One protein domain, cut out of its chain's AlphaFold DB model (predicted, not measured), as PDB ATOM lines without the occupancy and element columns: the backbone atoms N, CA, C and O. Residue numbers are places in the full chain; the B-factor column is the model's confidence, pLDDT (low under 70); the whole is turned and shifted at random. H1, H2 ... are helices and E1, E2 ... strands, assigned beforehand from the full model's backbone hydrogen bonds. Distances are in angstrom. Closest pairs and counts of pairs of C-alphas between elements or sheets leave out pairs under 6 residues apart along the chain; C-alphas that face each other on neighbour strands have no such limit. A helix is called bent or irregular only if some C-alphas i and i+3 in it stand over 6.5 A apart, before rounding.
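Overview. This is residues 14 to 101 of the 103 residues of an uncharacterized protein of Gammaproteobacteria bacterium (UniProt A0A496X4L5). A strongly twisted six-stranded sheet curls back on itself into a small, nearly closed barrel, with helix H1 over the leaf of E1 and E2. The strands E1 and E2 face E4, E5 and E6, with E3 as the hinge, and the edge strands E1 and E6 come near each other. The printed part has 88 residues, with one named helix and six named strands in the order H1 E1 E2 E3 E4 E5 E6. The mixed sheet runs E1 E2 E3 E4 E5 E6, parallel between E4 and E5 and otherwise antiparallel, and the class is mixed, helices and strands. The whole is compact, with a radius of gyration of the C-alphas of 12.1 A and spans of 30 by 25 by 25 A.

Along the chain. Find C-alpha 14 at (144.340, 129.708, 166.442); from there H1 runs 14.5 A through residues 14 to 23. E1 is residues 25 to 29, 13.1 A. E2, residues 35 to 44, starts with C-alpha 35 at (130.393, 113.562, 167.168), covers 22.5 A and bends by 81 degrees at residue 41. Next come E3, residues 56 to 61, 15.9 A, and E4, residues 69 to 75, 19.5 A. E5 is residues 89 to 93, 13.2 A; E6, residues 96 to 100, 13.8 A, ends with C-alpha 100 at (130.441, 119.100, 179.908).

Arrangement. Start with the folded sheet, one sheet bent back into two leaves that face each other. E1 E2 E3 E4 form a meander, each strand the antiparallel neighbour of the one before. In the hairpin E1 and E2, look at N 28 and O 36, 2.9 A apart. E2 is staggered: residues 35 to 39 pair with E1 and 39 to 44 with E3, where N 41 and O 59 are 2.8 A apart. For E3 and E4, see N 58 and O 71, 2.8 A. The parallel neighbours E4 and E5 have N 90 and O 72 at 2.8 A, and the hairpin E5 and E6 has N 91 and O 98 at 2.8 A. Between the edge strands E1 and E6 the closest C-alphas, of Pro 29 and Gly 98, are 6.2 A apart. H1 is on the sheet at a height of 8.3 A, only just over E1, with 3 of its C-alphas falling there, and slantwise to the strands, at 49 degrees to E1 on the local plane. Every O i to N i+4 pair in H1 is within hydrogen-bond range.

Size, cuts and confidence. The two farthest C-alphas, of Ser 65 and Glu 77, are 35.1 A apart. The printed part has no cut. The links E2 to E3 and E4 to E5 are long; in the first, residues 48 to 49 pair with 52 to 53, antiparallel. The mean pLDDT of the printed part is 88.7, and no printed residue is under 70.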
ATOM      1  N   ALA A  14     144.438 128.883 167.646       83.25
ATOM      2  CA  ALA A  14     144.340 129.708 166.442       83.25
ATOM      3  C   ALA A  14     143.841 128.943 165.201       83.25
ATOM      4  O   ALA A  14     142.942 129.426 164.515       83.25
ATOM      5  N   GLU A  15     144.361 127.745 164.928       83.56
ATOM      6  CA  GLU A  15     143.972 126.991 163.733       83.56
ATOM      7  C   GLU A  15     142.586 126.366 163.877       83.56
ATOM      8  O   GLU A  15     141.772 126.425 162.955       83.56
ATOM      9  N   THR A  16     142.268 125.844 165.065       85.06
ATOM     10  CA  THR A  16     140.907 125.381 165.371       85.06
ATOM     11  C   THR A  16     139.881 126.481 165.082       85.06
ATOM     12  O   THR A  16     138.867 126.250 164.416       85.06
ATOM     13  N   LEU A  17     140.171 127.705 165.532       85.88
ATOM     14  CA  LEU A  17     139.334 128.872 165.292       85.88
ATOM     15  C   LEU A  17     139.212 129.234 163.812       85.88
ATOM     16  O   LEU A  17     138.111 129.550 163.353       85.88
ATOM     17  N   GLU A  18     140.310 129.182 163.061       88.44
ATOM     18  CA  GLU A  18     140.305 129.433 161.620       88.44
ATOM     19  C   GLU A  18     139.390 128.442 160.887       88.44
ATOM     20  O   GLU A  18     138.515 128.845 160.112       88.44
ATOM     21  N   VAL A  19     139.525 127.147 161.184       89.06
ATOM     22  CA  VAL A  19     138.714 126.090 160.570       89.06
ATOM     23  C   VAL A  19     137.233 126.279 160.888       89.06
ATOM     24  O   VAL A  19     136.393 126.195 159.987       89.06
ATOM     25  N   TRP A  20     136.897 126.570 162.145       91.00
ATOM     26  CA  TRP A  20     135.512 126.775 162.566       91.00
ATOM     27  C   TRP A  20     134.884 128.002 161.921       91.00
ATOM     28  O   TRP A  20     133.753 127.919 161.446       91.00
ATOM     29  N   ARG A  21     135.621 129.115 161.826       90.62
ATOM     30  CA  ARG A  21     135.171 130.320 161.113       90.62
ATOM     31  C   ARG A  21     134.936 130.042 159.636       90.62
ATOM     32  O   ARG A  21     133.922 130.459 159.087       90.62
ATOM     33  N   ARG A  22     135.843 129.305 158.994       91.69
ATOM     34  CA  ARG A  22     135.736 128.981 157.568       91.69
ATOM     35  C   ARG A  22     134.555 128.062 157.268       91.69
ATOM     36  O   ARG A  22     133.886 128.239 156.253       91.69
ATOM     37  N   ARG A  23     134.315 127.058 158.115       92.94
ATOM     38  CA  ARG A  23     133.255 126.060 157.900       92.94
ATOM     39  C   ARG A  23     131.912 126.466 158.506       92.94
ATOM     40  O   ARG A  23     130.895 125.898 158.119       92.94
ATOM     41  N   MET A  24     131.900 127.419 159.439       94.38
ATOM     42  CA  MET A  24     130.752 127.740 160.299       94.38
ATOM     43  C   MET A  24     130.182 126.484 160.975       94.38
ATOM     44  O   MET A  24     128.966 126.279 161.059       94.38
ATOM     45  N   ARG A  25     131.089 125.610 161.418       93.38
ATOM     46  CA  ARG A  25     130.802 124.295 161.995       93.38
ATOM     47  C   ARG A  25     131.765 124.010 163.139       93.38
ATOM     48  O   ARG A  25     132.947 124.325 163.010       93.38
ATOM     49  N   MET A  26     131.266 123.401 164.211       92.44
ATOM     50  CA  MET A  26     132.097 122.882 165.297       92.44
ATOM     51  C   MET A  26     131.715 121.435 165.632       92.44
ATOM     52  O   MET A  26     130.531 121.150 165.841       92.44
ATOM     53  N   PRO A  27     132.697 120.523 165.724       91.50
ATOM     54  CA  PRO A  27     132.461 119.180 166.220       91.50
ATOM     55  C   PRO A  27     132.315 119.210 167.746       91.50
ATOM     56  O   PRO A  27     133.180 119.720 168.455       91.50
ATOM     57  N   VAL A  28     131.227 118.636 168.256       91.19
ATOM     58  CA  VAL A  28     130.982 118.478 169.694       91.19
ATOM     59  C   VAL A  28     130.830 116.987 170.001       91.19
ATOM     60  O   VAL A  28     129.869 116.381 169.515       91.19
ATOM     61  N   PRO A  29     131.737 116.363 170.777       87.88
ATOM     62  CA  PRO A  29     131.539 114.987 171.225       87.88
ATOM     63  C   PRO A  29     130.281 114.901 172.095       87.88
ATOM     64  O   PRO A  29     129.983 115.827 172.834       87.88
ATOM     65  N   THR A  30     129.506 113.829 172.011       82.81
ATOM     66  CA  THR A  30     128.341 113.591 172.876       82.81
ATOM     67  C   THR A  30     128.698 112.606 173.982       82.81
ATOM     68  O   THR A  30     129.681 111.871 173.879       82.81
ATOM     69  N   ALA A  31     127.878 112.543 175.035       76.06
ATOM     70  CA  ALA A  31     128.046 111.559 176.109       76.06
ATOM     71  C   ALA A  31     127.998 110.096 175.612       76.06
ATOM     72  O   ALA A  31     128.517 109.202 176.271       76.06
ATOM     73  N   GLU A  32     127.402 109.858 174.441       79.38
ATOM     74  CA  GLU A  32     127.305 108.544 173.792       79.38
ATOM     75  C   GLU A  32     128.555 108.173 172.973       79.38
ATOM     76  O   GLU A  32     128.604 107.101 172.379       79.38
ATOM     77  N   GLY A  33     129.564 109.051 172.908       79.31
ATOM     78  CA  GLY A  33     130.781 108.832 172.120       79.31
ATOM     79  C   GLY A  33     130.637 109.151 170.628       79.31
ATOM     80  O   GLY A  33     131.532 108.841 169.844       79.31
ATOM     81  N   HIS A  34     129.537 109.787 170.219       87.12
ATOM     82  CA  HIS A  34     129.339 110.273 168.852       87.12
ATOM     83  C   HIS A  34     129.842 111.712 168.695       87.12
ATOM     84  O   HIS A  34     129.927 112.455 169.667       87.12
ATOM     85  N   ILE A  35     130.115 112.149 167.463       88.88
ATOM     86  CA  ILE A  35     130.393 113.562 167.168       88.88
ATOM     87  C   ILE A  35     129.139 114.217 166.588       88.88
ATOM     88  O   ILE A  35     128.635 113.807 165.543       88.88
ATOM     89  N   SER A  36     128.643 115.258 167.255       89.69
ATOM     90  CA  SER A  36     127.623 116.156 166.714       89.69
ATOM     91  C   SER A  36     128.285 117.334 166.007       89.69
ATOM     92  O   SER A  36     128.911 118.170 166.652       89.69
ATOM     93  N   ASP A  37     128.124 117.423 164.688       92.44
ATOM     94  CA  ASP A  37     128.638 118.544 163.894       92.44
ATOM     95  C   ASP A  37     127.646 119.721 163.891       92.44
ATOM     96  O   ASP A  37     126.692 119.776 163.102       92.44
ATOM     97  N   LEU A  38     127.834 120.657 164.823       94.62
ATOM     98  CA  LEU A  38     126.905 121.761 165.046       94.62
ATOM     99  C   LEU A  38     127.179 122.919 164.091       94.62
ATOM    100  O   LEU A  38     128.323 123.307 163.865       94.62
ATOM    101  N   ARG A  39     126.110 123.521 163.564       96.31
ATOM    102  CA  ARG A  39     126.191 124.761 162.793       96.31
ATOM    103  C   ARG A  39     126.408 125.934 163.737       96.31
ATOM    104  O   ARG A  39     125.545 126.215 164.564       96.31
ATOM    105  N   ILE A  40     127.513 126.639 163.540       96.00
ATOM    106  CA  ILE A  40     127.813 127.899 164.215       96.00
ATOM    107  C   ILE A  40     126.954 129.002 163.593       96.00
ATOM    108  O   ILE A  40     126.854 129.113 162.368       96.00
ATOM    109  N   LEU A  41     126.335 129.817 164.440       96.25
ATOM    110  CA  LEU A  41     125.614 131.027 164.046       96.25
ATOM    111  C   LEU A  41     126.424 132.282 164.364       96.25
ATOM    112  O   LEU A  41     126.474 133.194 163.542       96.25
ATOM    113  N   ALA A  42     127.084 132.298 165.521       94.62
ATOM    114  CA  ALA A  42     127.946 133.385 165.956       94.62
ATOM    115  C   ALA A  42     129.081 132.858 166.841       94.62
ATOM    116  O   ALA A  42     128.905 131.888 167.578       94.62
ATOM    117  N   ILE A  43     130.239 133.514 166.760       92.75
ATOM    118  CA  ILE A  43     131.388 133.292 167.641       92.75
ATOM    119  C   ILE A  43     131.670 134.616 168.336       92.75
ATOM    120  O   ILE A  43     131.920 135.623 167.673       92.75
ATOM    121  N   TYR A  44     131.660 134.595 169.658       89.75
ATOM    122  CA  TYR A  44     132.006 135.724 170.500       89.75
ATOM    123  C   TYR A  44     133.334 135.419 171.182       89.75
ATOM    124  O   TYR A  44     133.457 134.451 171.936       89.75
ATOM    125  N   GLU A  45     134.338 136.250 170.918       82.12
ATOM    126  CA  GLU A  45     135.555 136.254 171.720       82.12
ATOM    127  C   GLU A  45     135.217 136.910 173.062       82.12
ATOM    128  O   GLU A  45     135.044 138.124 173.156       82.12
ATOM    129  N   THR A  46     135.050 136.087 174.093       76.75
ATOM    130  CA  THR A  46     134.857 136.526 175.476       76.75
ATOM    131  C   THR A  46     135.892 135.846 176.349       76.75
ATOM    132  O   THR A  46     136.296 134.722 176.067       76.75
ATOM    133  N   THR A  47     136.304 136.521 177.416       76.06
ATOM    134  CA  THR A  47     137.264 135.991 178.388       76.06
ATOM    135  C   THR A  47     136.588 135.262 179.548       76.06
ATOM    136  O   THR A  47     137.265 134.587 180.321       76.06
ATOM    137  N   SER A  48     135.262 135.394 179.713       83.38
ATOM    138  CA  SER A  48     134.527 134.696 180.772       83.38
ATOM    139  C   SER A  48     133.011 134.621 180.554       83.38
ATOM    140  O   SER A  48     132.434 135.393 179.784       83.38
ATOM    141  N   ILE A  49     132.363 133.710 181.286       83.31
ATOM    142  CA  ILE A  49     130.918 133.709 181.547       83.31
ATOM    143  C   ILE A  49     130.678 133.481 183.038       83.31
ATOM    144  O   ILE A  49     131.266 132.581 183.633       83.31
ATOM    145  N   ASN A  50     129.836 134.303 183.670       84.25
ATOM    146  CA  ASN A  50     129.548 134.216 185.112       84.25
ATOM    147  C   ASN A  50     130.816 134.160 185.998       84.25
ATOM    148  O   ASN A  50     130.840 133.474 187.015       84.25
ATOM    149  N   GLY A  51     131.891 134.851 185.596       85.19
ATOM    150  CA  GLY A  51     133.175 134.858 186.309       85.19
ATOM    151  C   GLY A  51     134.062 133.625 186.089       85.19
ATOM    152  O   GLY A  51     135.151 133.562 186.653       85.19
ATOM    153  N   LEU A  52     133.638 132.661 185.267       88.62
ATOM    154  CA  LEU A  52     134.436 131.497 184.878       88.62
ATOM    155  C   LEU A  52     135.138 131.746 183.541       88.62
ATOM    156  O   LEU A  52     134.501 132.280 182.630       88.62
ATOM    157  N   PRO A  53     136.419 131.367 183.398       88.62
ATOM    158  CA  PRO A  53     137.190 131.648 182.195       88.62
ATOM    159  C   PRO A  53     136.647 130.887 180.986       88.62
ATOM    160  O   PRO A  53     136.359 129.697 181.056       88.62
ATOM    161  N   LEU A  54     136.556 131.579 179.857       88.62
ATOM    162  CA  LEU A  54     136.283 130.994 178.551       88.62
ATOM    163  C   LEU A  54     137.259 131.583 177.544       88.62
ATOM    164  O   LEU A  54     137.719 132.711 177.703       88.62
ATOM    165  N   ASP A  55     137.532 130.831 176.488       88.44
ATOM    166  CA  ASP A  55     138.199 131.369 175.311       88.44
ATOM    167  C   ASP A  55     137.194 131.911 174.300       88.44
ATOM    168  O   ASP A  55     137.498 132.865 173.584       88.44
ATOM    169  N   LEU A  56     136.023 131.270 174.207       90.69
ATOM    170  CA  LEU A  56     134.955 131.627 173.277       90.69
ATOM    171  C   LEU A  56     133.589 131.330 173.881       90.69
ATOM    172  O   LEU A  56     133.419 130.399 174.673       90.69
ATOM    173  N   LEU A  57     132.603 132.062 173.385       93.56
ATOM    174  CA  LEU A  57     131.195 131.738 173.511       93.56
ATOM    175  C   LEU A  57     130.625 131.585 172.102       93.56
ATOM    176  O   LEU A  57     130.863 132.428 171.239       93.56
ATOM    177  N   ILE A  58     129.927 130.489 171.840       95.00
ATOM    178  CA  ILE A  58     129.447 130.142 170.503       95.00
ATOM    179  C   ILE A  58     127.959 129.849 170.563       95.00
ATOM    180  O   ILE A  58     127.529 128.964 171.297       95.00
ATOM    181  N   ASP A  59     127.190 130.533 169.728       95.81
ATOM    182  CA  ASP A  59     125.798 130.173 169.485       95.81
ATOM    183  C   ASP A  59     125.749 129.171 168.331       95.81
ATOM    184  O   ASP A  59     126.212 129.455 167.221       95.81
ATOM    185  N   ALA A  60     125.205 127.983 168.589       96.25
ATOM    186  CA  ALA A  60     125.172 126.893 167.627       96.25
ATOM    187  C   ALA A  60     123.889 126.061 167.708       96.25
ATOM    188  O   ALA A  60     123.204 126.005 168.728       96.25
ATOM    189  N   GLN A  61     123.571 125.376 166.613       95.56
ATOM    190  CA  GLN A  61     122.407 124.497 166.516       95.56
ATOM    191  C   GLN A  61     122.699 123.291 165.622       95.56
ATOM    192  O   GLN A  61     123.500 123.366 164.688       95.56
ATOM    193  N   LYS A  62     122.034 122.167 165.892       92.19
ATOM    194  CA  LYS A  62     122.229 120.917 165.143       92.19
ATOM    195  C   LYS A  62     121.626 120.997 163.734       92.19
ATOM    196  O   LYS A  62     122.276 120.632 162.757       92.19
ATOM    197  N   SER A  63     120.421 121.548 163.610       91.31
ATOM    198  CA  SER A  63     119.739 121.810 162.336       91.31
ATOM    199  C   SER A  63     119.024 123.166 162.354       91.31
ATOM    200  O   SER A  63     119.100 123.902 163.332       91.31
ATOM    201  N   LYS A  64     118.349 123.550 161.259       90.00
ATOM    202  CA  LYS A  64     117.576 124.810 161.187       90.00
ATOM    203  C   LYS A  64     116.335 124.830 162.084       90.00
ATOM    204  O   LYS A  64     115.873 125.914 162.408       90.00
ATOM    205  N   SER A  65     115.808 123.662 162.436       91.88
ATOM    206  CA  SER A  65     114.625 123.507 163.285       91.88
ATOM    207  C   SER A  65     114.962 123.307 164.761       91.88
ATOM    208  O   SER A  65     114.066 123.387 165.594       91.88
ATOM    209  N   ASP A  66     116.225 123.028 165.088       92.94
ATOM    210  CA  ASP A  66     116.663 122.887 166.475       92.94
ATOM    211  C   ASP A  66     116.830 124.259 167.142       92.94
ATOM    212  O   ASP A  66     117.236 125.215 166.475       92.94
ATOM    213  N   PRO A  67     116.572 124.365 168.458       94.56
ATOM    214  CA  PRO A  67     116.834 125.591 169.192       94.56
ATOM    215  C   PRO A  67     118.325 125.936 169.169       94.56
ATOM    216  O   PRO A  67     119.189 125.057 169.267       94.56
ATOM    217  N   VAL A  68     118.612 127.235 169.105       94.88
ATOM    218  CA  VAL A  68     119.963 127.758 169.313       94.88
ATOM    219  C   VAL A  68     120.379 127.474 170.746       94.88
ATOM    220  O   VAL A  68     119.637 127.746 171.691       94.88
ATOM    221  N   LYS A  69     121.579 126.928 170.902       93.88
ATOM    222  CA  LYS A  69     122.206 126.709 172.196       93.88
ATOM    223  C   LYS A  69     123.551 127.408 172.230       93.88
ATOM    224  O   LYS A  69     124.278 127.435 171.241       93.88
ATOM    225  N   GLN A  70     123.863 127.944 173.396       94.06
ATOM    226  CA  GLN A  70     125.120 128.612 173.648       94.06
ATOM    227  C   GLN A  70     126.123 127.626 174.247       94.06
ATOM    228  O   GLN A  70     125.791 126.881 175.168       94.06
ATOM    229  N   PHE A  71     127.341 127.628 173.717       94.00
ATOM    230  CA  PHE A  71     128.445 126.777 174.135       94.00
ATOM    231  C   PHE A  71     129.616 127.637 174.584       94.00
ATOM    232  O   PHE A  71     130.052 128.528 173.857       94.00
ATOM    233  N   GLY A  72     130.153 127.344 175.763       93.94
ATOM    234  CA  GLY A  72     131.473 127.826 176.143       93.94
ATOM    235  C   GLY A  72     132.540 126.964 175.480       93.94
ATOM    236  O   GLY A  72     132.345 125.759 175.315       93.94
ATOM    237  N   VAL A  73     133.671 127.556 175.115       92.19
ATOM    238  CA  VAL A  73     134.837 126.811 174.631       92.19
ATOM    239  C   VAL A  73     136.041 127.173 175.479       92.19
ATOM    240  O   VAL A  73     136.287 128.354 175.726       92.19
ATOM    241  N   VAL A  74     136.772 126.153 175.919       91.31
ATOM    242  CA  VAL A  74     137.997 126.291 176.709       91.31
ATOM    243  C   VAL A  74     139.103 125.476 176.049       91.31
ATOM    244  O   VAL A  74     138.959 124.270 175.855       91.31
ATOM    245  N   PHE A  75     140.211 126.133 175.733       88.69
ATOM    246  CA  PHE A  75     141.451 125.519 175.281       88.69
ATOM    247  C   PHE A  75     142.409 125.444 176.467       88.69
ATOM    248  O   PHE A  75     142.921 126.461 176.937       88.69
ATOM    249  N   SER A  76     142.645 124.242 176.986       87.06
ATOM    250  CA  SER A  76     143.479 124.058 178.174       87.06
ATOM    251  C   SER A  76     144.074 122.659 178.248       87.06
ATOM    252  O   SER A  76     143.495 121.691 177.765       87.06
ATOM    253  N   GLU A  77     145.204 122.526 178.940       86.00
ATOM    254  CA  GLU A  77     145.865 121.229 179.148       86.00
ATOM    255  C   GLU A  77     145.046 120.235 179.976       86.00
ATOM    256  O   GLU A  77     145.228 119.022 179.851       86.00
ATOM    257  N   ASN A  78     144.156 120.751 180.824       87.19
ATOM    258  CA  ASN A  78     143.280 119.979 181.696       87.19
ATOM    259  C   ASN A  78     141.827 120.401 181.465       87.19
ATOM    260  O   ASN A  78     141.593 121.595 181.247       87.19
ATOM    261  N   PRO A  79     140.858 119.476 181.557       88.12
ATOM    262  CA  PRO A  79     139.452 119.826 181.454       88.12
ATOM    263  C   PRO A  79     139.055 120.824 182.553       88.12
ATOM    264  O   PRO A  79     139.528 120.711 183.691       88.12
ATOM    265  N   PRO A  80     138.194 121.807 182.243       89.31
ATOM    266  CA  PRO A  80     137.655 122.703 183.248       89.31
ATOM    267  C   PRO A  80     136.682 121.947 184.161       89.31
ATOM    268  O   PRO A  80     136.161 120.886 183.819       89.31
ATOM    269  N   ASP A  81     136.372 122.532 185.316       89.94
ATOM    270  CA  ASP A  81     135.292 122.035 186.165       89.94
ATOM    271  C   ASP A  81     133.935 122.343 185.515       89.94
ATOM    272  O   ASP A  81     133.332 123.391 185.749       89.94
ATOM    273  N   TRP A  82     133.473 121.428 184.658       88.25
ATOM    274  CA  TRP A  82     132.238 121.568 183.886       88.25
ATOM    275  C   TRP A  82     131.014 121.873 184.748       88.25
ATOM    276  O   TRP A  82     130.119 122.581 184.296       88.25
ATOM    277  N   SER A  83     130.980 121.366 185.985       87.25
ATOM    278  CA  SER A  83     129.834 121.506 186.887       87.25
ATOM    279  C   SER A  83     129.564 122.954 187.303       87.25
ATOM    280  O   SER A  83     128.436 123.300 187.649       87.25
ATOM    281  N   LYS A  84     130.588 123.813 187.231       89.62
ATOM    282  CA  LYS A  84     130.475 125.236 187.561       89.62
ATOM    283  C   LYS A  84     129.832 126.051 186.445       89.62
ATOM    284  O   LYS A  84     129.278 127.115 186.712       89.62
ATOM    285  N   TYR A  85     129.887 125.569 185.207       89.25
ATOM    286  CA  TYR A  85     129.303 126.268 184.070       89.25
ATOM    287  C   TYR A  85     127.815 125.930 183.962       89.25
ATOM    288  O   TYR A  85     127.418 124.770 183.928       89.25
ATOM    289  N   CYS A  86     126.974 126.958 183.844       88.75
ATOM    290  CA  CYS A  86     125.531 126.793 183.627       88.75
ATOM    291  C   CYS A  86     125.163 126.541 182.151       88.75
ATOM    292  O   CYS A  86     123.989 126.589 181.792       88.75
ATOM    293  N   ILE A  87     126.161 126.308 181.294       90.38
ATOM    294  CA  ILE A  87     126.020 126.045 179.860       90.38
ATOM    295  C   ILE A  87     126.889 124.843 179.469       90.38
ATOM    296  O   ILE A  87     127.835 124.521 180.193       90.38
ATOM    297  N   PRO A  88     126.619 124.187 178.328       92.62
ATOM    298  CA  PRO A  88     127.546 123.222 177.763       92.62
ATOM    299  C   PRO A  88     128.911 123.860 177.495       92.62
ATOM    300  O   PRO A  88     128.987 124.944 176.911       92.62
ATOM    301  N   VAL A  89     129.989 123.185 177.895       93.19
ATOM    302  CA  VAL A  89     131.357 123.669 177.662       93.19
ATOM    303  C   VAL A  89     132.164 122.625 176.923       93.19
ATOM    304  O   VAL A  89     132.406 121.539 177.449       93.19
ATOM    305  N   LEU A  90     132.592 122.986 175.717       92.31
ATOM    306  CA  LEU A  90     133.523 122.224 174.906       92.31
ATOM    307  C   LEU A  90     134.949 122.535 175.364       92.31
ATOM    308  O   LEU A  90     135.448 123.647 175.214       92.31
ATOM    309  N   TRP A  91     135.600 121.535 175.930       92.25
ATOM    310  CA  TRP A  91     137.014 121.561 176.243       92.25
ATOM    311  C   TRP A  91     137.811 120.962 175.088       92.25
ATOM    312  O   TRP A  91     137.439 119.913 174.558       92.25
ATOM    313  N   GLN A  92     138.912 121.615 174.727       88.44
ATOM    314  CA  GLN A  92     139.871 121.103 173.759       88.44
ATOM    315  C   GLN A  92     141.304 121.170 174.275       88.44
ATOM    316  O   GLN A  92     141.751 122.165 174.848       88.44
ATOM    317  N   LYS A  93     142.025 120.094 173.982       84.88
ATOM    318  CA  LYS A  93     143.469 119.919 174.080       84.88
ATOM    319  C   LYS A  93     143.942 119.315 172.761       84.88
ATOM    320  O   LYS A  93     143.144 118.704 172.067       84.88
ATOM    321  N   GLU A  94     145.209 119.476 172.398       77.38
ATOM    322  CA  GLU A  94     145.793 118.923 171.165       77.38
ATOM    323  C   GLU A  94     145.293 117.498 170.836       77.38
ATOM    324  O   GLU A  94     145.657 116.524 171.493       77.38
ATOM    325  N   GLY A  95     144.412 117.391 169.833       70.75
ATOM    326  CA  GLY A  95     143.823 116.128 169.366       70.75
ATOM    327  C   GLY A  95     142.760 115.488 170.274       70.75
ATOM    328  O   GLY A  95     142.254 114.417 169.948       70.75
ATOM    329  N   VAL A  96     142.395 116.109 171.398       81.00
ATOM    330  CA  VAL A  96     141.430 115.585 172.374       81.00
ATOM    331  C   VAL A  96     140.365 116.631 172.683       81.00
ATOM    332  O   VAL A  96     140.662 117.740 173.118       81.00
ATOM    333  N   ALA A  97     139.099 116.252 172.525       84.25
ATOM    334  CA  ALA A  97     137.965 117.090 172.887       84.25
ATOM    335  C   ALA A  97     137.054 116.373 173.885       84.25
ATOM    336  O   ALA A  97     136.857 115.160 173.819       84.25
ATOM    337  N   GLY A  98     136.459 117.141 174.790       85.38
ATOM    338  CA  GLY A  98     135.432 116.673 175.713       85.38
ATOM    339  C   GLY A  98     134.388 117.756 175.922       85.38
ATOM    340  O   GLY A  98     134.669 118.935 175.737       85.38
ATOM    341  N   VAL A  99     133.173 117.384 176.308       87.94
ATOM    342  CA  VAL A  99     132.122 118.364 176.585       87.94
ATOM    343  C   VAL A  99     131.465 118.082 177.927       87.94
ATOM    344  O   VAL A  99     131.147 116.941 178.261       87.94
ATOM    345  N   GLY A 100     131.252 119.140 178.699       84.38
ATOM    346  CA  GLY A 100     130.441 119.100 179.908       84.38
ATOM    347  C   GLY A 100     128.994 119.456 179.616       84.38
ATOM    348  O   GLY A 100     128.733 120.339 178.800       84.38
ATOM    349  N   SER A 101     128.057 118.813 180.314       73.88
ATOM    350  CA  SER A 101     126.634 119.195 180.329       73.88
ATOM    351  C   SER A 101     125.926 119.177 178.960       73.88
ATOM    352  O   SER A 101     124.862 119.777 178.802       73.88
TER     353      SER A 101